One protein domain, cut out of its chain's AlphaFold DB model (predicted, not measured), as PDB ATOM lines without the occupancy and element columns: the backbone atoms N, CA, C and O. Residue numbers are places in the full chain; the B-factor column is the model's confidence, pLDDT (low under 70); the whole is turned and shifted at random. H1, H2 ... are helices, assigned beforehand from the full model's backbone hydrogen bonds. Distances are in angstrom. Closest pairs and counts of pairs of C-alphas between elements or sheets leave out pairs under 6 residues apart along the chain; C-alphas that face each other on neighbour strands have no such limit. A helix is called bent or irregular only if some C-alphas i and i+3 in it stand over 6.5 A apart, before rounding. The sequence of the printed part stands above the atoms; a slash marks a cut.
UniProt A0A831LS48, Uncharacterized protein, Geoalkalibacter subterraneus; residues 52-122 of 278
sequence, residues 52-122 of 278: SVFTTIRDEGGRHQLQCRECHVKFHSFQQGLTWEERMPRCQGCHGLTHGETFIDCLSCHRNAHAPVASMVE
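What this domain is: This is residues 52 to 122 of the 278 residues of an uncharacterized protein of Geoalkalibacter subterraneus (UniProt A0A831LS48). With little regular structure, five short, separate helices are strung on loops round a wide ring, H1 at one side; after H5, residues 110 to 122, with no named element, first come in near the middle and then turn outward to Glu 122, their C-alphas 3 to 19 A from the mean of all C-alphas. Residues 79 to 85 and 98 to 103 stick out. The 71 printed residues, 25 of them in named helices in order H1 to H5, are all helix by class, with no named strand. The whole is only just compact, close to loose: radius of gyration of the C-alphas 13.0 A, spans 35 by 30 by 21 A.

How they stand to each other: H1, residues 52 to 60, is apart from H2 (68 to 71), H3 (84 to 87), H4 (92 to 95) and H5 (106 to 109), and these four are apart from each other. In H1 every O i to N i+4 pair is within hydrogen-bond range; the others are too short for one.

Where its parts are: H1 runs 11.5 A from C-alpha 52 at (-7.116, -8.016, 10.865). H2 measures 6.0 A, H3 5.2 A and H4 4.8 A. H5 measures 6.0 A, ends at C-alpha 109 at (12.606, -1.009, 9.999), and is only just neither bent nor irregular.

The domain as a whole: The farthest C-alphas, Gln 80 and Glu 122, are 35.9 A apart. The printed part has no cut; the link H2 to H3 is long. No printed residue is under 70 in pLDDT.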
ATOM      1  N   SER A  52      -8.386  -8.171  10.141       96.50
ATOM      2  CA  SER A  52      -7.116  -8.016  10.865       96.50
ATOM      3  C   SER A  52      -6.384  -6.719  10.511       96.50
ATOM      4  O   SER A  52      -5.917  -6.007  11.396       96.50
ATOM      5  N   VAL A  53      -6.331  -6.367   9.223       95.50
ATOM      6  CA  VAL A  53      -5.734  -5.107   8.757       95.50
ATOM      7  C   VAL A  53      -6.532  -3.918   9.281       95.50
ATOM      8  O   VAL A  53      -5.948  -2.953   9.768       95.50
ATOM      9  N   PHE A  54      -7.863  -4.000   9.224       95.88
ATOM     10  CA  PHE A  54      -8.738  -2.956   9.738       95.88
ATOM     11  C   PHE A  54      -8.533  -2.739  11.243       95.88
ATOM     12  O   PHE A  54      -8.402  -1.596  11.679       95.88
ATOM     13  N   THR A  55      -8.436  -3.813  12.033       96.06
ATOM     14  CA  THR A  55      -8.154  -3.718  13.471       96.06
ATOM     15  C   THR A  55      -6.760  -3.167  13.748       96.06
ATOM     16  O   THR A  55      -6.630  -2.284  14.588       96.06
ATOM     17  N   THR A  56      -5.734  -3.581  12.996       97.25
ATOM     18  CA  THR A  56      -4.380  -3.028  13.143       97.25
ATOM     19  C   THR A  56      -4.348  -1.529  12.857       97.25
ATOM     20  O   THR A  56      -3.786  -0.771  13.636       97.25
ATOM     21  N   ILE A  57      -4.987  -1.059  11.783       96.19
ATOM     22  CA  ILE A  57      -5.027   0.378  11.467       96.19
ATOM     23  C   ILE A  57      -5.810   1.155  12.539       96.19
ATOM     24  O   ILE A  57      -5.396   2.247  12.938       96.19
ATOM     25  N   ARG A  58      -6.923   0.595  13.032       95.44
ATOM     26  CA  ARG A  58      -7.734   1.191  14.103       95.44
ATOM     27  C   ARG A  58      -6.935   1.366  15.395       95.44
ATOM     28  O   ARG A  58      -7.011   2.434  15.995       95.44
ATOM     29  N   ASP A  59      -6.189   0.344  15.801       96.62
ATOM     30  CA  ASP A  59      -5.562   0.302  17.125       96.62
ATOM     31  C   ASP A  59      -4.125   0.862  17.109       96.62
ATOM     32  O   ASP A  59      -3.706   1.515  18.061       96.62
ATOM     33  N   GLU A  60      -3.389   0.673  16.009       96.56
ATOM     34  CA  GLU A  60      -1.941   0.938  15.911       96.56
ATOM     35  C   GLU A  60      -1.542   1.793  14.690       96.56
ATOM     36  O   GLU A  60      -0.391   2.223  14.569       96.56
ATOM     37  N   GLY A  61      -2.469   2.070  13.767       94.31
ATOM     38  CA  GLY A  61      -2.168   2.756  12.502       94.31
ATOM     39  C   GLY A  61      -1.783   4.231  12.647       94.31
ATOM     40  O   GLY A  61      -1.186   4.818  11.737       94.31
ATOM     41  N   GLY A  62      -2.113   4.859  13.779       94.12
ATOM     42  CA  GLY A  62      -1.880   6.283  14.011       94.12
ATOM     43  C   GLY A  62      -2.470   7.134  12.884       94.12
ATOM     44  O   GLY A  62      -3.654   7.049  12.571       94.12
ATOM     45  N   ARG A  63      -1.633   7.936  12.216       91.81
ATOM     46  CA  ARG A  63      -2.066   8.785  11.087       91.81
ATOM     47  C   ARG A  63      -2.345   8.023   9.783       91.81
ATOM     48  O   ARG A  63      -2.849   8.635   8.852       91.81
ATOM     49  N   HIS A  64      -2.052   6.722   9.707       91.94
ATOM     50  CA  HIS A  64      -2.386   5.882   8.546       91.94
ATOM     51  C   HIS A  64      -3.842   5.377   8.566       91.94
ATOM     52  O   HIS A  64      -4.210   4.539   7.747       91.94
ATOM     53  N   GLN A  65      -4.690   5.908   9.454       93.31
ATOM     54  CA  GLN A  65      -6.151   5.755   9.417       93.31
ATOM     55  C   GLN A  65      -6.778   6.523   8.233       93.31
ATOM     56  O   GLN A  65      -7.583   7.434   8.407       93.31
ATOM     57  N   LEU A  66      -6.367   6.157   7.021       92.12
ATOM     58  CA  LEU A  66      -6.805   6.711   5.739       92.12
ATOM     59  C   LEU A  66      -7.832   5.782   5.080       92.12
ATOM     60  O   LEU A  66      -7.968   4.617   5.469       92.12
ATOM     61  N   GLN A  67      -8.533   6.255   4.045       92.56
ATOM     62  CA  GLN A  67      -9.325   5.339   3.224       92.56
ATOM     63  C   GLN A  67      -8.391   4.340   2.531       92.56
ATOM     64  O   GLN A  67      -7.357   4.731   1.991       92.56
ATOM     65  N   CYS A  68      -8.765   3.055   2.461       92.25
ATOM     66  CA  CYS A  68      -7.906   2.024   1.850       92.25
ATOM     67  C   CYS A  68      -7.466   2.394   0.419       92.25
ATOM     68  O   CYS A  68      -6.357   2.068  -0.001       92.25
ATOM     69  N   ARG A  69      -8.333   3.115  -0.303       90.38
ATOM     70  CA  ARG A  69      -8.144   3.593  -1.681       90.38
ATOM     71  C   ARG A  69      -7.148   4.733  -1.847       90.38
ATOM     72  O   ARG A  69      -6.676   4.944  -2.956       90.38
ATOM     73  N   GLU A  70      -6.811   5.447  -0.779       90.44
ATOM     74  CA  GLU A  70      -5.792   6.504  -0.842       90.44
ATOM     75  C   GLU A  70      -4.396   5.921  -1.078       90.44
ATOM     76  O   GLU A  70      -3.544   6.564  -1.684       90.44
ATOM     77  N   CYS A  71      -4.178   4.679  -0.639       90.19
ATOM     78  CA  CYS A  71      -2.922   3.964  -0.818       90.19
ATOM     79  C   CYS A  71      -3.061   2.872  -1.889       90.19
ATOM     80  O   CYS A  71      -2.304   2.827  -2.862       90.19
ATOM     81  N   HIS A  72      -4.067   2.004  -1.760       90.44
ATOM     82  CA  HIS A  72      -4.318   0.936  -2.719       90.44
ATOM     83  C   HIS A  72      -5.130   1.457  -3.905       90.44
ATOM     84  O   HIS A  72      -6.319   1.715  -3.795       90.44
ATOM     85  N   VAL A  73      -4.503   1.554  -5.075       85.75
ATOM     86  CA  VAL A  73      -5.190   1.925  -6.331       85.75
ATOM     87  C   VAL A  73      -5.471   0.721  -7.236       85.75
ATOM     88  O   VAL A  73      -6.165   0.827  -8.243       85.75
ATOM     89  N   LYS A  74      -4.935  -0.447  -6.872       83.94
ATOM     90  CA  LYS A  74      -5.173  -1.740  -7.519       83.94
ATOM     91  C   LYS A  74      -5.586  -2.743  -6.446       83.94
ATOM     92  O   LYS A  74      -4.935  -2.841  -5.409       83.94
ATOM     93  N   PHE A  75      -6.654  -3.490  -6.707       84.56
ATOM     94  CA  PHE A  75      -7.264  -4.419  -5.753       84.56
ATOM     95  C   PHE A  75      -7.458  -5.791  -6.378       84.56
ATOM     96  O   PHE A  75      -7.685  -5.889  -7.581       84.56
ATOM     97  N   HIS A  76      -7.394  -6.840  -5.549       81.50
ATOM     98  CA  HIS A  76      -7.656  -8.232  -5.945       81.50
ATOM     99  C   HIS A  76      -6.938  -8.662  -7.239       81.50
ATOM    100  O   HIS A  76      -7.411  -9.514  -7.989       81.50
ATOM    101  N   SER A  77      -5.764  -8.085  -7.496       74.12
ATOM    102  CA  SER A  77      -4.959  -8.303  -8.693       74.12
ATOM    103  C   SER A  77      -4.090  -9.552  -8.541       74.12
ATOM    104  O   SER A  77      -2.867  -9.489  -8.643       74.12
ATOM    105  N   PHE A  78      -4.728 -10.700  -8.298       70.00
ATOM    106  CA  PHE A  78      -4.096 -12.028  -8.282       70.00
ATOM    107  C   PHE A  78      -3.770 -12.546  -9.696       70.00
ATOM    108  O   PHE A  78      -3.557 -13.741  -9.897       70.00
ATOM    109  N   GLN A  79      -3.747 -11.653 -10.689       71.50
ATOM    110  CA  GLN A  79      -3.347 -11.979 -12.049       71.50
ATOM    111  C   GLN A  79      -1.901 -12.482 -12.048       71.50
ATOM    112  O   GLN A  79      -1.019 -11.898 -11.416       71.50
ATOM    113  N   GLN A  80      -1.660 -13.576 -12.768       75.31
ATOM    114  CA  GLN A  80      -0.325 -14.143 -12.907       75.31
ATOM    115  C   GLN A  80       0.604 -13.144 -13.619       75.31
ATOM    116  O   GLN A  80       0.186 -12.477 -14.566       75.31
ATOM    117  N   GLY A  81       1.857 -13.049 -13.165       78.06
ATOM    118  CA  GLY A  81       2.904 -12.246 -13.811       78.06
ATOM    119  C   GLY A  81       3.242 -10.897 -13.166       78.06
ATOM    120  O   GLY A  81       4.137 -10.238 -13.675       78.06
ATOM    121  N   LEU A  82       2.588 -10.495 -12.067       80.38
ATOM    122  CA  LEU A  82       2.961  -9.286 -11.311       80.38
ATOM    123  C   LEU A  82       3.805  -9.617 -10.074       80.38
ATOM    124  O   LEU A  82       3.435 -10.489  -9.273       80.38
ATOM    125  N   THR A  83       4.890  -8.873  -9.855       84.44
ATOM    126  CA  THR A  83       5.674  -8.956  -8.614       84.44
ATOM    127  C   THR A  83       4.913  -8.340  -7.436       84.44
ATOM    128  O   THR A  83       3.798  -7.821  -7.577       84.44
ATOM    129  N   TRP A  84       5.464  -8.462  -6.229       79.69
ATOM    130  CA  TRP A  84       4.896  -7.825  -5.042       79.69
ATOM    131  C   TRP A  84       5.028  -6.299  -5.117       79.69
ATOM    132  O   TRP A  84       4.068  -5.581  -4.850       79.69
ATOM    133  N   GLU A  85       6.175  -5.810  -5.579       80.31
ATOM    134  CA  GLU A  85       6.502  -4.388  -5.719       80.31
ATOM    135  C   GLU A  85       5.609  -3.683  -6.747       80.31
ATOM    136  O   GLU A  85       5.307  -2.503  -6.601       80.31
ATOM    137  N   GLU A  86       5.167  -4.395  -7.785       83.38
ATOM    138  CA  GLU A  86       4.237  -3.869  -8.792       83.38
ATOM    139  C   GLU A  86       2.786  -3.807  -8.294       83.38
ATOM    140  O   GLU A  86       1.952  -3.085  -8.858       83.38
ATOM    141  N   ARG A  87       2.472  -4.587  -7.253       84.00
ATOM    142  CA  ARG A  87       1.149  -4.640  -6.623       84.00
ATOM    143  C   ARG A  87       1.033  -3.679  -5.450       84.00
ATOM    144  O   ARG A  87      -0.042  -3.115  -5.255       84.00
ATOM    145  N   MET A  88       2.093  -3.524  -4.663       87.06
ATOM    146  CA  MET A  88       2.040  -2.755  -3.427       87.06
ATOM    147  C   MET A  88       2.302  -1.264  -3.636       87.06
ATOM    148  O   MET A  88       3.199  -0.889  -4.395       87.06
ATOM    149  N   PRO A  89       1.560  -0.396  -2.930       88.88
ATOM    150  CA  PRO A  89       1.843   1.031  -2.914       88.88
ATOM    151  C   PRO A  89       3.243   1.320  -2.363       88.88
ATOM    152  O   PRO A  89       3.732   0.635  -1.463       88.88
ATOM    153  N   ARG A  90       3.886   2.369  -2.882       88.69
ATOM    154  CA  ARG A  90       5.198   2.813  -2.398       88.69
ATOM    155  C   ARG A  90       5.034   3.892  -1.339       88.69
ATOM    156  O   ARG A  90       4.421   4.922  -1.611       88.69
ATOM    157  N   CYS A  91       5.687   3.714  -0.192       90.88
ATOM    158  CA  CYS A  91       5.703   4.693   0.903       90.88
ATOM    159  C   CYS A  91       6.153   6.088   0.430       90.88
ATOM    160  O   CYS A  91       5.565   7.101   0.807       90.88
ATOM    161  N   GLN A  92       7.146   6.127  -0.469       89.50
ATOM    162  CA  GLN A  92       7.709   7.353  -1.051       89.50
ATOM    163  C   GLN A  92       6.681   8.201  -1.814       89.50
ATOM    164  O   GLN A  92       6.883   9.403  -1.949       89.50
ATOM    165  N   GLY A  93       5.572   7.607  -2.273       88.06
ATOM    166  CA  GLY A  93       4.496   8.344  -2.940       88.06
ATOM    167  C   GLY A  93       3.813   9.378  -2.039       88.06
ATOM    168  O   GLY A  93       3.218  10.317  -2.556       88.06
ATOM    169  N   CYS A  94       3.923   9.230  -0.714       89.88
ATOM    170  CA  CYS A  94       3.425  10.196   0.270       89.88
ATOM    171  C   CYS A  94       4.533  10.740   1.186       89.88
ATOM    172  O   CYS A  94       4.533  11.927   1.498       89.88
ATOM    173  N   HIS A  95       5.476   9.894   1.619       90.31
ATOM    174  CA  HIS A  95       6.480  10.245   2.636       90.31
ATOM    175  C   HIS A  95       7.821  10.728   2.064       90.31
ATOM    176  O   HIS A  95       8.661  11.192   2.825       90.31
ATOM    177  N   GLY A  96       8.061  10.637   0.751       90.00
ATOM    178  CA  GLY A  96       9.380  10.945   0.182       90.00
ATOM    179  C   GLY A  96      10.504  10.121   0.832       90.00
ATOM    180  O   GLY A  96      10.313   8.941   1.127       90.00
ATOM    181  N   LEU A  97      11.668  10.741   1.052       89.12
ATOM    182  CA  LEU A  97      12.840  10.142   1.706       89.12
ATOM    183  C   LEU A  97      13.171  10.874   3.015       89.12
ATOM    184  O   LEU A  97      14.179  11.568   3.119       89.12
ATOM    185  N   THR A  98      12.313  10.728   4.026       85.06
ATOM    186  CA  THR A  98      12.463  11.404   5.334       85.06
ATOM    187  C   THR A  98      13.742  11.041   6.086       85.06
ATOM    188  O   THR A  98      14.178  11.813   6.931       85.06
ATOM    189  N   HIS A  99      14.346   9.891   5.777       86.31
ATOM    190  CA  HIS A  99      15.599   9.407   6.372       86.31
ATOM    191  C   HIS A  99      16.791   9.510   5.399       86.31
ATOM    192  O   HIS A  99      17.817   8.860   5.593       86.31
ATOM    193  N   GLY A 100      16.650  10.296   4.324       85.75
ATOM    194  CA  GLY A 100      17.646  10.413   3.260       85.75
ATOM    195  C   GLY A 100      17.684   9.208   2.311       85.75
ATOM    196  O   GLY A 100      16.844   8.310   2.360       85.75
ATOM    197  N   GLU A 101      18.671   9.199   1.414       87.50
ATOM    198  CA  GLU A 101      18.836   8.161   0.380       87.50
ATOM    199  C   GLU A 101      19.466   6.865   0.911       87.50
ATOM    200  O   GLU A 101      19.437   5.834   0.241       87.50
ATOM    201  N   THR A 102      20.013   6.898   2.125       82.50
ATOM    202  CA  THR A 102      20.683   5.749   2.743       82.50
ATOM    203  C   THR A 102      19.688   4.667   3.178       82.50
ATOM    204  O   THR A 102      19.984   3.479   3.076       82.50
ATOM    205  N   PHE A 103      18.489   5.056   3.622       81.25
ATOM    206  CA  PHE A 103      17.500   4.149   4.219       81.25
ATOM    207  C   PHE A 103      16.206   4.103   3.397       81.25
ATOM    208  O   PHE A 103      15.144   4.554   3.827       81.25
ATOM    209  N   ILE A 104      16.299   3.554   2.181       82.94
ATOM    210  CA  ILE A 104      15.174   3.481   1.230       82.94
ATOM    211  C   ILE A 104      14.296   2.235   1.391       82.94
ATOM    212  O   ILE A 104      13.150   2.239   0.938       82.94
ATOM    213  N   ASP A 105      14.792   1.186   2.054       88.50
ATOM    214  CA  ASP A 105      13.999  -0.003   2.372       88.50
ATOM    215  C   ASP A 105      13.180   0.224   3.649       88.50
ATOM    216  O   ASP A 105      13.563  -0.171   4.750       88.50
ATOM    217  N   CYS A 106      12.043   0.904   3.499       89.88
ATOM    218  CA  CYS A 106      11.207   1.348   4.616       89.88
ATOM    219  C   CYS A 106      10.788   0.183   5.533       89.88
ATOM    220  O   CYS A 106      10.734   0.343   6.751       89.88
ATOM    221  N   LEU A 107      10.496  -0.986   4.949       90.00
ATOM    222  CA  LEU A 107       9.974  -2.149   5.672       90.00
ATOM    223  C   LEU A 107      11.059  -2.940   6.414       90.00
ATOM    224  O   LEU A 107      10.719  -3.767   7.261       90.00
ATOM    225  N   SER A 108      12.343  -2.664   6.156       89.06
ATOM    226  CA  SER A 108      13.443  -3.211   6.961       89.06
ATOM    227  C   SER A 108      13.345  -2.779   8.430       89.06
ATOM    228  O   SER A 108      13.670  -3.563   9.324       89.06
ATOM    229  N   CYS A 109      12.815  -1.573   8.669       89.62
ATOM    230  CA  CYS A 109      12.606  -1.009   9.999       89.62
ATOM    231  C   CYS A 109      11.121  -0.925  10.371       89.62
ATOM    232  O   CYS A 109      10.764  -1.255  11.497       89.62
ATOM    233  N   HIS A 110      10.239  -0.529   9.451       91.75
ATOM    234  CA  HIS A 110       8.796  -0.419   9.685       91.75
ATOM    235  C   HIS A 110       8.081  -1.677   9.197       91.75
ATOM    236  O   HIS A 110       7.547  -1.705   8.090       91.75
ATOM    237  N   ARG A 111       8.076  -2.742  10.003       91.94
ATOM    238  CA  ARG A 111       7.706  -4.097   9.546       91.94
ATOM    239  C   ARG A 111       6.275  -4.222   9.010       91.94
ATOM    240  O   ARG A 111       5.962  -5.197   8.330       91.94
ATOM    241  N   ASN A 112       5.403  -3.263   9.308       93.06
ATOM    242  CA  ASN A 112       4.020  -3.235   8.864       93.06
ATOM    243  C   ASN A 112       3.648  -1.870   8.271       93.06
ATOM    244  O   ASN A 112       3.514  -0.884   8.993       93.06
ATOM    245  N   ALA A 113       3.368  -1.829   6.965       92.19
ATOM    246  CA  ALA A 113       2.910  -0.623   6.268       92.19
ATOM    247  C   ALA A 113       1.579  -0.055   6.805       92.19
ATOM    248  O   ALA A 113       1.291   1.123   6.615       92.19
ATOM    249  N   HIS A 114       0.773  -0.877   7.485       94.38
ATOM    250  CA  HIS A 114      -0.501  -0.473   8.085       94.38
ATOM    251  C   HIS A 114      -0.368   0.044   9.524       94.38
ATOM    252  O   HIS A 114      -1.293   0.667  10.034       94.38
ATOM    253  N   ALA A 115       0.780  -0.184  10.166       95.12
ATOM    254  CA  ALA A 115       1.124   0.393  11.462       95.12
ATOM    255  C   ALA A 115       2.631   0.717  11.526       95.12
ATOM    256  O   ALA A 115       3.360   0.109  12.311       95.12
ATOM    257  N   PRO A 116       3.154   1.638  10.688       91.88
ATOM    258  CA  PRO A 116       4.602   1.767  10.486       91.88
ATOM    259  C   PRO A 116       5.374   2.130  11.756       91.88
ATOM    260  O   PRO A 116       6.445   1.586  12.006       91.88
ATOM    261  N   VAL A 117       4.817   3.019  12.584       89.62
ATOM    262  CA  VAL A 117       5.454   3.458  13.837       89.62
ATOM    263  C   VAL A 117       5.378   2.366  14.904       89.62
ATOM    264  O   VAL A 117       6.387   2.058  15.524       89.62
ATOM    265  N   ALA A 118       4.213   1.741  15.088       91.06
ATOM    266  CA  ALA A 118       4.042   0.686  16.089       91.06
ATOM    267  C   ALA A 118       4.800  -0.607  15.733       91.06
ATOM    268  O   ALA A 118       5.206  -1.354  16.613       91.06
ATOM    269  N   SER A 119       5.018  -0.866  14.442       91.69
ATOM    270  CA  SER A 119       5.732  -2.051  13.945       91.69
ATOM    271  C   SER A 119       7.235  -1.853  13.768       91.69
ATOM    272  O   SER A 119       7.900  -2.694  13.141       91.69
ATOM    273  N   MET A 120       7.766  -0.747  14.288       89.38
ATOM    274  CA  MET A 120       9.189  -0.463  14.238       89.38
ATOM    275  C   MET A 120       9.993  -1.639  14.814       89.38
ATOM    276  O   MET A 120       9.531  -2.387  15.681       89.38
ATOM    277  N   VAL A 121      11.175  -1.879  14.260       88.12
ATOM    278  CA  VAL A 121      12.107  -2.851  14.829       88.12
ATOM    279  C   VAL A 121      12.581  -2.383  16.199       88.12
ATOM    280  O   VAL A 121      12.743  -1.187  16.432       88.12
ATOM    281  N   GLU A 122      12.838  -3.347  17.081       85.81
ATOM    282  CA  GLU A 122      13.458  -3.082  18.378       85.81
ATOM    283  C   GLU A 122      14.777  -2.324  18.198       85.81
ATOM    284  O   GLU A 122      15.539  -2.611  17.265       85.81
TER     285      GLU A 122